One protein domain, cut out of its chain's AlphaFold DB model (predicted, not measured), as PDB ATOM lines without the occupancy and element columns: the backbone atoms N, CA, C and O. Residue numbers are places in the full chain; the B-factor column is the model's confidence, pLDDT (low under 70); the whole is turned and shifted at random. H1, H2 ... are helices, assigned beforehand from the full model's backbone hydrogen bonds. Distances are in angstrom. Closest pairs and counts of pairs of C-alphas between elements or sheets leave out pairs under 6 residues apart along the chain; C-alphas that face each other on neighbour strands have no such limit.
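What this domain is: This is residues 213 to 260 and 270 to 279 of the 316 residues of the protein "Toprim domain-containing protein" of Janibacter indicus (UniProt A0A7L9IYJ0). A small, rounded cluster of helices: the longest, H4, and H6 lie side by side, and the shorter H2 and H5 make a loose second pair set crosswise to them. Short H1 packs on H4, and short H3 packs on H2. The printed part has 58 residues with six named helices, H1 to H6 in chain order, no named strand, and is all helix. It is compact, with a radius of gyration of the C-alphas of 10.0 A and spans of 27 by 23 by 19 A.

How they stand to each other: H4, residues 234 to 246, touches H6, residues 270 to 279, at a shallow tilt of 31 degrees, the same way; the closest C-alphas, of Leu 237 and Arg 274, are 5.4 A apart. H6 touches H5, residues 251 to 259, about perpendicular at 76 degrees, closest at the C-alphas of Ile 258 and Arg 276, 7.0 A. H4 and H5 only just touch, with 3 pairs of C-alphas within 8 A, and only at the corner. H5 touches H2, residues 218 to 224, at 32 degrees, only just shallow, the same way; the closest C-alphas, of Ile 224 and His 256, are 6.8 A apart. H3, residues 226 to 230, touches H2, with C-alphas 221 and 228 closest at 5.9 A. H1, residues 213 to 216, touches H4, with C-alphas 214 and 238 closest at 5.1 A; H1 and H6 are apart. Every O i to N i+4 pair is within hydrogen-bond range in H2, H4 and H6; H5 has 4 of 5, H3 has 0 of 1 but 1 of 2 O i to N i+3 pairs, and H1 is too short for an i+4 pair.

Where its parts are: H4 is 18.3 A long, from C-alpha 234 at (123.329, 127.940, 134.797). H6 is 14.4 A, ending at C-alpha 279 at (126.401, 144.714, 130.193), H5 12.3 A and H2 10.0 A.

The domain as a whole: The farthest C-alphas, of Glu 230 and Gly 248, are 27.0 A apart. Residues 261 to 269 are not printed; C-alphas 260 and 270 are 15.7 A apart across the cut. The links printed whole are tight. Residues 248 and 260 have pLDDT under 70.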
ATOM      1  N   PRO A 213     120.084 124.382 125.514       85.44
ATOM      2  CA  PRO A 213     121.128 125.395 125.700       85.44
ATOM      3  C   PRO A 213     122.123 125.051 126.818       85.44
ATOM      4  O   PRO A 213     123.327 125.240 126.674       85.44
ATOM      5  N   THR A 214     121.644 124.458 127.914       87.81
ATOM      6  CA  THR A 214     122.476 124.000 129.041       87.81
ATOM      7  C   THR A 214     123.520 122.954 128.679       87.81
ATOM      8  O   THR A 214     124.508 122.843 129.392       87.81
ATOM      9  N   GLN A 215     123.287 122.164 127.635       83.81
ATOM     10  CA  GLN A 215     124.220 121.156 127.137       83.81
ATOM     11  C   GLN A 215     125.098 121.737 126.025       83.81
ATOM     12  O   GLN A 215     126.304 121.518 126.020       83.81
ATOM     13  N   ARG A 216     124.515 122.540 125.124       82.69
ATOM     14  CA  ARG A 216     125.242 123.226 124.045       82.69
ATOM     15  C   ARG A 216     126.386 124.090 124.573       82.69
ATOM     16  O   ARG A 216     127.500 124.029 124.071       82.69
ATOM     17  N   TRP A 217     126.115 124.873 125.612       85.38
ATOM     18  CA  TRP A 217     127.075 125.826 126.168       85.38
ATOM     19  C   TRP A 217     127.942 125.241 127.291       85.38
ATOM     20  O   TRP A 217     128.789 125.946 127.840       85.38
ATOM     21  N   GLU A 218     127.761 123.962 127.638       84.81
ATOM     22  CA  GLU A 218     128.440 123.317 128.767       84.81
ATOM     23  C   GLU A 218     129.965 123.336 128.607       84.81
ATOM     24  O   GLU A 218     130.680 123.747 129.520       84.81
ATOM     25  N   ALA A 219     130.467 122.962 127.426       78.31
ATOM     26  CA  ALA A 219     131.901 122.930 127.147       78.31
ATOM     27  C   ALA A 219     132.543 124.326 127.246       78.31
ATOM     28  O   ALA A 219     133.623 124.480 127.824       78.31
ATOM     29  N   LEU A 220     131.863 125.363 126.737       81.50
ATOM     30  CA  LEU A 220     132.306 126.751 126.887       81.50
ATOM     31  C   LEU A 220     132.351 127.145 128.366       81.50
ATOM     32  O   LEU A 220     133.382 127.626 128.832       81.50
ATOM     33  N   ALA A 221     131.279 126.888 129.115       85.44
ATOM     34  CA  ALA A 221     131.214 127.213 130.533       85.44
ATOM     35  C   ALA A 221     132.339 126.530 131.324       85.44
ATOM     36  O   ALA A 221     133.088 127.203 132.027       85.44
ATOM     37  N   GLN A 222     132.555 125.229 131.125       82.56
ATOM     38  CA  GLN A 222     133.647 124.500 131.776       82.56
ATOM     39  C   GLN A 222     135.034 125.049 131.406       82.56
ATOM     40  O   GLN A 222     135.928 125.097 132.253       82.56
ATOM     41  N   SER A 223     135.213 125.510 130.163       78.06
ATOM     42  CA  SER A 223     136.461 126.139 129.708       78.06
ATOM     43  C   SER A 223     136.688 127.553 130.250       78.06
ATOM     44  O   SER A 223     137.793 128.075 130.115       78.06
ATOM     45  N   ILE A 224     135.680 128.177 130.863       83.62
ATOM     46  CA  ILE A 224     135.789 129.464 131.558       83.62
ATOM     47  C   ILE A 224     136.015 129.191 133.048       83.62
ATOM     48  O   ILE A 224     137.098 129.465 133.572       83.62
ATOM     49  N   ASP A 225     135.029 128.575 133.699       83.00
ATOM     50  CA  ASP A 225     135.043 128.175 135.104       83.00
ATOM     51  C   ASP A 225     134.134 126.949 135.288       83.00
ATOM     52  O   ASP A 225     132.923 127.017 135.079       83.00
ATOM     53  N   ALA A 226     134.713 125.825 135.718       84.81
ATOM     54  CA  ALA A 226     133.995 124.565 135.920       84.81
ATOM     55  C   ALA A 226     132.802 124.684 136.891       84.81
ATOM     56  O   ALA A 226     131.841 123.931 136.770       84.81
ATOM     57  N   ARG A 227     132.820 125.657 137.814       88.81
ATOM     58  CA  ARG A 227     131.724 125.894 138.769       88.81
ATOM     59  C   ARG A 227     130.457 126.420 138.099       88.81
ATOM     60  O   ARG A 227     129.396 126.363 138.712       88.81
ATOM     61  N   LEU A 228     130.542 126.963 136.880       88.62
ATOM     62  CA  LEU A 228     129.406 127.566 136.175       88.62
ATOM     63  C   LEU A 228     128.248 126.584 136.005       88.62
ATOM     64  O   LEU A 228     127.111 126.936 136.306       88.62
ATOM     65  N   THR A 229     128.541 125.358 135.575       89.12
ATOM     66  CA  THR A 229     127.539 124.331 135.251       89.12
ATOM     67  C   THR A 229     126.915 123.694 136.494       89.12
ATOM     68  O   THR A 229     125.873 123.051 136.402       89.12
ATOM     69  N   GLU A 230     127.521 123.895 137.665       88.12
ATOM     70  CA  GLU A 230     127.045 123.385 138.955       88.12
ATOM     71  C   GLU A 230     126.036 124.332 139.632       88.12
ATOM     72  O   GLU A 230     125.390 123.958 140.614       88.12
ATOM     73  N   GLN A 231     125.887 125.568 139.139       88.00
ATOM     74  CA  GLN A 231     125.038 126.579 139.772       88.00
ATOM     75  C   GLN A 231     123.590 126.527 139.284       88.00
ATOM     76  O   GLN A 231     123.308 126.279 138.114       88.00
ATOM     77  N   SER A 232     122.652 126.885 140.161       87.88
ATOM     78  CA  SER A 232     121.224 126.976 139.823       87.88
ATOM     79  C   SER A 232     120.907 127.999 138.728       87.88
ATOM     80  O   SER A 232     119.892 127.862 138.052       87.88
ATOM     81  N   ASP A 233     121.762 129.009 138.545       88.44
ATOM     82  CA  ASP A 233     121.587 130.059 137.537       88.44
ATOM     83  C   ASP A 233     122.153 129.659 136.155       88.44
ATOM     84  O   ASP A 233     121.978 130.390 135.177       88.44
ATOM     85  N   TRP A 234     122.779 128.475 136.047       91.94
ATOM     86  CA  TRP A 234     123.329 127.940 134.797       91.94
ATOM     87  C   TRP A 234     122.312 127.900 133.650       91.94
ATOM     88  O   TRP A 234     122.624 128.426 132.581       91.94
ATOM     89  N   PRO A 235     121.078 127.380 133.822       91.94
ATOM     90  CA  PRO A 235     120.115 127.347 132.727       91.94
ATOM     91  C   PRO A 235     119.758 128.729 132.187       91.94
ATOM     92  O   PRO A 235     119.549 128.886 130.986       91.94
ATOM     93  N   ALA A 236     119.706 129.747 133.045       86.81
ATOM     94  CA  ALA A 236     119.413 131.108 132.617       86.81
ATOM     95  C   ALA A 236     120.591 131.730 131.853       86.81
ATOM     96  O   ALA A 236     120.378 132.366 130.822       86.81
ATOM     97  N   LEU A 237     121.827 131.509 132.315       90.31
ATOM     98  CA  LEU A 237     123.030 131.909 131.583       90.31
ATOM     99  C   LEU A 237     123.100 131.212 130.217       90.31
ATOM    100  O   LEU A 237     123.263 131.886 129.206       90.31
ATOM    101  N   ALA A 238     122.906 129.895 130.167       88.94
ATOM    102  CA  ALA A 238     122.957 129.121 128.932       88.94
ATOM    103  C   ALA A 238     121.930 129.600 127.892       88.94
ATOM    104  O   ALA A 238     122.269 129.752 126.724       88.94
ATOM    105  N   ASN A 239     120.699 129.916 128.310       87.25
ATOM    106  CA  ASN A 239     119.699 130.513 127.419       87.25
ATOM    107  C   ASN A 239     120.128 131.888 126.888       87.25
ATOM    108  O   ASN A 239     119.863 132.209 125.733       87.25
ATOM    109  N   MET A 240     120.783 132.707 127.713       87.56
ATOM    110  CA  MET A 240     121.268 134.020 127.290       87.56
ATOM    111  C   MET A 240     122.412 133.911 126.275       87.56
ATOM    112  O   MET A 240     122.423 134.657 125.300       87.56
ATOM    113  N   LEU A 241     123.341 132.971 126.479       87.50
ATOM    114  CA  LEU A 241     124.389 132.646 125.505       87.50
ATOM    115  C   LEU A 241     123.765 132.221 124.169       87.50
ATOM    116  O   LEU A 241     124.173 132.704 123.117       87.50
ATOM    117  N   ASP A 242     122.713 131.404 124.224       85.19
ATOM    118  CA  ASP A 242     121.972 130.959 123.044       85.19
ATOM    119  C   ASP A 242     121.338 132.119 122.269       85.19
ATOM    120  O   ASP A 242     121.494 132.228 121.055       85.19
ATOM    121  N   HIS A 243     120.683 133.041 122.980       81.81
ATOM    122  CA  HIS A 243     120.079 134.225 122.366       81.81
ATOM    123  C   HIS A 243     121.136 135.152 121.757       81.81
ATOM    124  O   HIS A 243     120.927 135.689 120.672       81.81
ATOM    125  N   ALA A 244     122.277 135.330 122.427       80.06
ATOM    126  CA  ALA A 244     123.378 136.133 121.906       80.06
ATOM    127  C   ALA A 244     123.973 135.518 120.627       80.06
ATOM    128  O   ALA A 244     124.217 136.235 119.656       80.06
ATOM    129  N   ALA A 245     124.144 134.194 120.595       76.06
ATOM    130  CA  ALA A 245     124.606 133.481 119.407       76.06
ATOM    131  C   ALA A 245     123.610 133.606 118.245       76.06
ATOM    132  O   ALA A 245     124.019 133.931 117.132       76.06
ATOM    133  N   ALA A 246     122.307 133.453 118.509       70.69
ATOM    134  CA  ALA A 246     121.249 133.652 117.512       70.69
ATOM    135  C   ALA A 246     121.206 135.091 116.960       70.69
ATOM    136  O   ALA A 246     120.784 135.336 115.835       70.69
ATOM    137  N   GLN A 247     121.688 136.070 117.727       71.44
ATOM    138  CA  GLN A 247     121.834 137.456 117.275       71.44
ATOM    139  C   GLN A 247     123.122 137.713 116.471       71.44
ATOM    140  O   GLN A 247     123.332 138.836 115.998       71.44
ATOM    141  N   GLY A 248     123.957 136.688 116.274       60.62
ATOM    142  CA  GLY A 248     125.208 136.752 115.519       60.62
ATOM    143  C   GLY A 248     126.400 137.267 116.326       60.62
ATOM    144  O   GLY A 248     127.396 137.679 115.733       60.62
ATOM    145  N   HIS A 249     126.312 137.287 117.659       70.88
ATOM    146  CA  HIS A 249     127.456 137.626 118.502       70.88
ATOM    147  C   HIS A 249     128.430 136.448 118.605       70.88
ATOM    148  O   HIS A 249     128.019 135.301 118.772       70.88
ATOM    149  N   ASP A 250     129.732 136.739 118.581       70.81
ATOM    150  CA  ASP A 250     130.769 135.760 118.912       70.81
ATOM    151  C   ASP A 250     130.810 135.547 120.433       70.81
ATOM    152  O   ASP A 250     131.517 136.227 121.183       70.81
ATOM    153  N   VAL A 251     129.969 134.623 120.899       81.06
ATOM    154  CA  VAL A 251     129.786 134.311 122.321       81.06
ATOM    155  C   VAL A 251     131.062 133.752 122.949       81.06
ATOM    156  O   VAL A 251     131.348 134.057 124.106       81.06
ATOM    157  N   HIS A 252     131.850 132.979 122.199       76.25
ATOM    158  CA  HIS A 252     133.103 132.406 122.686       76.25
ATOM    159  C   HIS A 252     134.126 133.505 122.966       76.25
ATOM    160  O   HIS A 252     134.645 133.592 124.083       76.25
ATOM    161  N   ALA A 253     134.361 134.391 121.994       70.94
ATOM    162  CA  ALA A 253     135.267 135.518 122.172       70.94
ATOM    163  C   ALA A 253     134.783 136.460 123.282       70.94
ATOM    164  O   ALA A 253     135.578 136.858 124.133       70.94
ATOM    165  N   ALA A 254     133.485 136.778 123.324       78.12
ATOM    166  CA  ALA A 254     132.914 137.662 124.338       78.12
ATOM    167  C   ALA A 254     133.056 137.086 125.755       78.12
ATOM    168  O   ALA A 254     133.507 137.781 126.667       78.12
ATOM    169  N   ALA A 255     132.713 135.811 125.948       80.50
ATOM    170  CA  ALA A 255     132.772 135.170 127.255       80.50
ATOM    171  C   ALA A 255     134.217 135.028 127.758       80.50
ATOM    172  O   ALA A 255     134.480 135.276 128.935       80.50
ATOM    173  N   HIS A 256     135.171 134.714 126.875       78.06
ATOM    174  CA  HIS A 256     136.588 134.714 127.233       78.06
ATOM    175  C   HIS A 256     137.112 136.124 127.515       78.06
ATOM    176  O   HIS A 256     137.790 136.308 128.523       78.06
ATOM    177  N   ALA A 257     136.779 137.132 126.705       75.94
ATOM    178  CA  ALA A 257     137.242 138.508 126.904       75.94
ATOM    179  C   ALA A 257     136.767 139.106 128.237       75.94
ATOM    180  O   ALA A 257     137.539 139.772 128.916       75.94
ATOM    181  N   ILE A 258     135.527 138.820 128.644       78.44
ATOM    182  CA  ILE A 258     134.941 139.298 129.909       78.44
ATOM    183  C   ILE A 258     135.635 138.710 131.145       78.44
ATOM    184  O   ILE A 258     135.625 139.329 132.209       78.44
ATOM    185  N   VAL A 259     136.212 137.514 131.016       75.25
ATOM    186  CA  VAL A 259     136.874 136.785 132.113       75.25
ATOM    187  C   VAL A 259     138.409 136.852 132.000       75.25
ATOM    188  O   VAL A 259     139.127 136.369 132.874       75.25
ATOM    189  N   SER A 260     138.946 137.467 130.943       62.75
ATOM    190  CA  SER A 260     140.390 137.567 130.720       62.75
ATOM    191  C   SER A 260     141.012 138.735 131.496       62.75
ATOM    192  O   SER A 260     140.768 139.894 131.177       62.75
ATOM    193  N   ALA A 270     128.023 131.875 137.676       86.06
ATOM    194  CA  ALA A 270     126.991 131.829 136.633       86.06
ATOM    195  C   ALA A 270     126.185 133.129 136.587       86.06
ATOM    196  O   ALA A 270     125.952 133.685 135.516       86.06
ATOM    197  N   GLN A 271     125.825 133.648 137.760       86.69
ATOM    198  CA  GLN A 271     125.114 134.915 137.889       86.69
ATOM    199  C   GLN A 271     126.011 136.109 137.526       86.69
ATOM    200  O   GLN A 271     125.567 137.027 136.836       86.69
ATOM    201  N   ASP A 272     127.272 136.084 137.966       87.19
ATOM    202  CA  ASP A 272     128.271 137.123 137.692       87.19
ATOM    203  C   ASP A 272     128.557 137.221 136.184       87.19
ATOM    204  O   ASP A 272     128.372 138.278 135.580       87.19
ATOM    205  N   LEU A 273     128.876 136.095 135.533       86.50
ATOM    206  CA  LEU A 273     129.109 136.053 134.090       86.50
ATOM    207  C   LEU A 273     127.870 136.494 133.303       86.50
ATOM    208  O   LEU A 273     128.000 137.249 132.337       86.50
ATOM    209  N   ARG A 274     126.665 136.100 133.741       87.12
ATOM    210  CA  ARG A 274     125.413 136.544 133.112       87.12
ATOM    211  C   ARG A 274     125.257 138.063 133.168       87.12
ATOM    212  O   ARG A 274     124.917 138.681 132.163       87.12
ATOM    213  N   TYR A 275     125.532 138.668 134.322       86.06
ATOM    214  CA  TYR A 275     125.457 140.118 134.502       86.06
ATOM    215  C   TYR A 275     126.490 140.856 133.643       86.06
ATOM    216  O   TYR A 275     126.158 141.834 132.972       86.06
ATOM    217  N   ARG A 276     127.735 140.367 133.612       87.62
ATOM    218  CA  ARG A 276     128.808 140.976 132.817       87.62
ATOM    219  C   ARG A 276     128.525 140.899 131.316       87.62
ATOM    220  O   ARG A 276     128.697 141.900 130.628       87.62
ATOM    221  N   LEU A 277     128.051 139.758 130.819       84.38
ATOM    222  CA  LEU A 277     127.661 139.584 129.414       84.38
ATOM    223  C   LEU A 277     126.491 140.493 129.026       84.38
ATOM    224  O   LEU A 277     126.569 141.153 127.996       84.38
ATOM    225  N   ALA A 278     125.458 140.597 129.867       81.50
ATOM    226  CA  ALA A 278     124.336 141.507 129.630       81.50
ATOM    227  C   ALA A 278     124.767 142.985 129.561       81.50
ATOM    228  O   ALA A 278     124.140 143.780 128.870       81.50
ATOM    229  N   ALA A 279     125.845 143.364 130.257       79.75
ATOM    230  CA  ALA A 279     126.401 144.714 130.193       79.75
ATOM    231  C   ALA A 279     127.266 144.976 128.941       79.75
ATOM    232  O   ALA A 279     127.434 146.133 128.562       79.75
TER     233      ALA A 279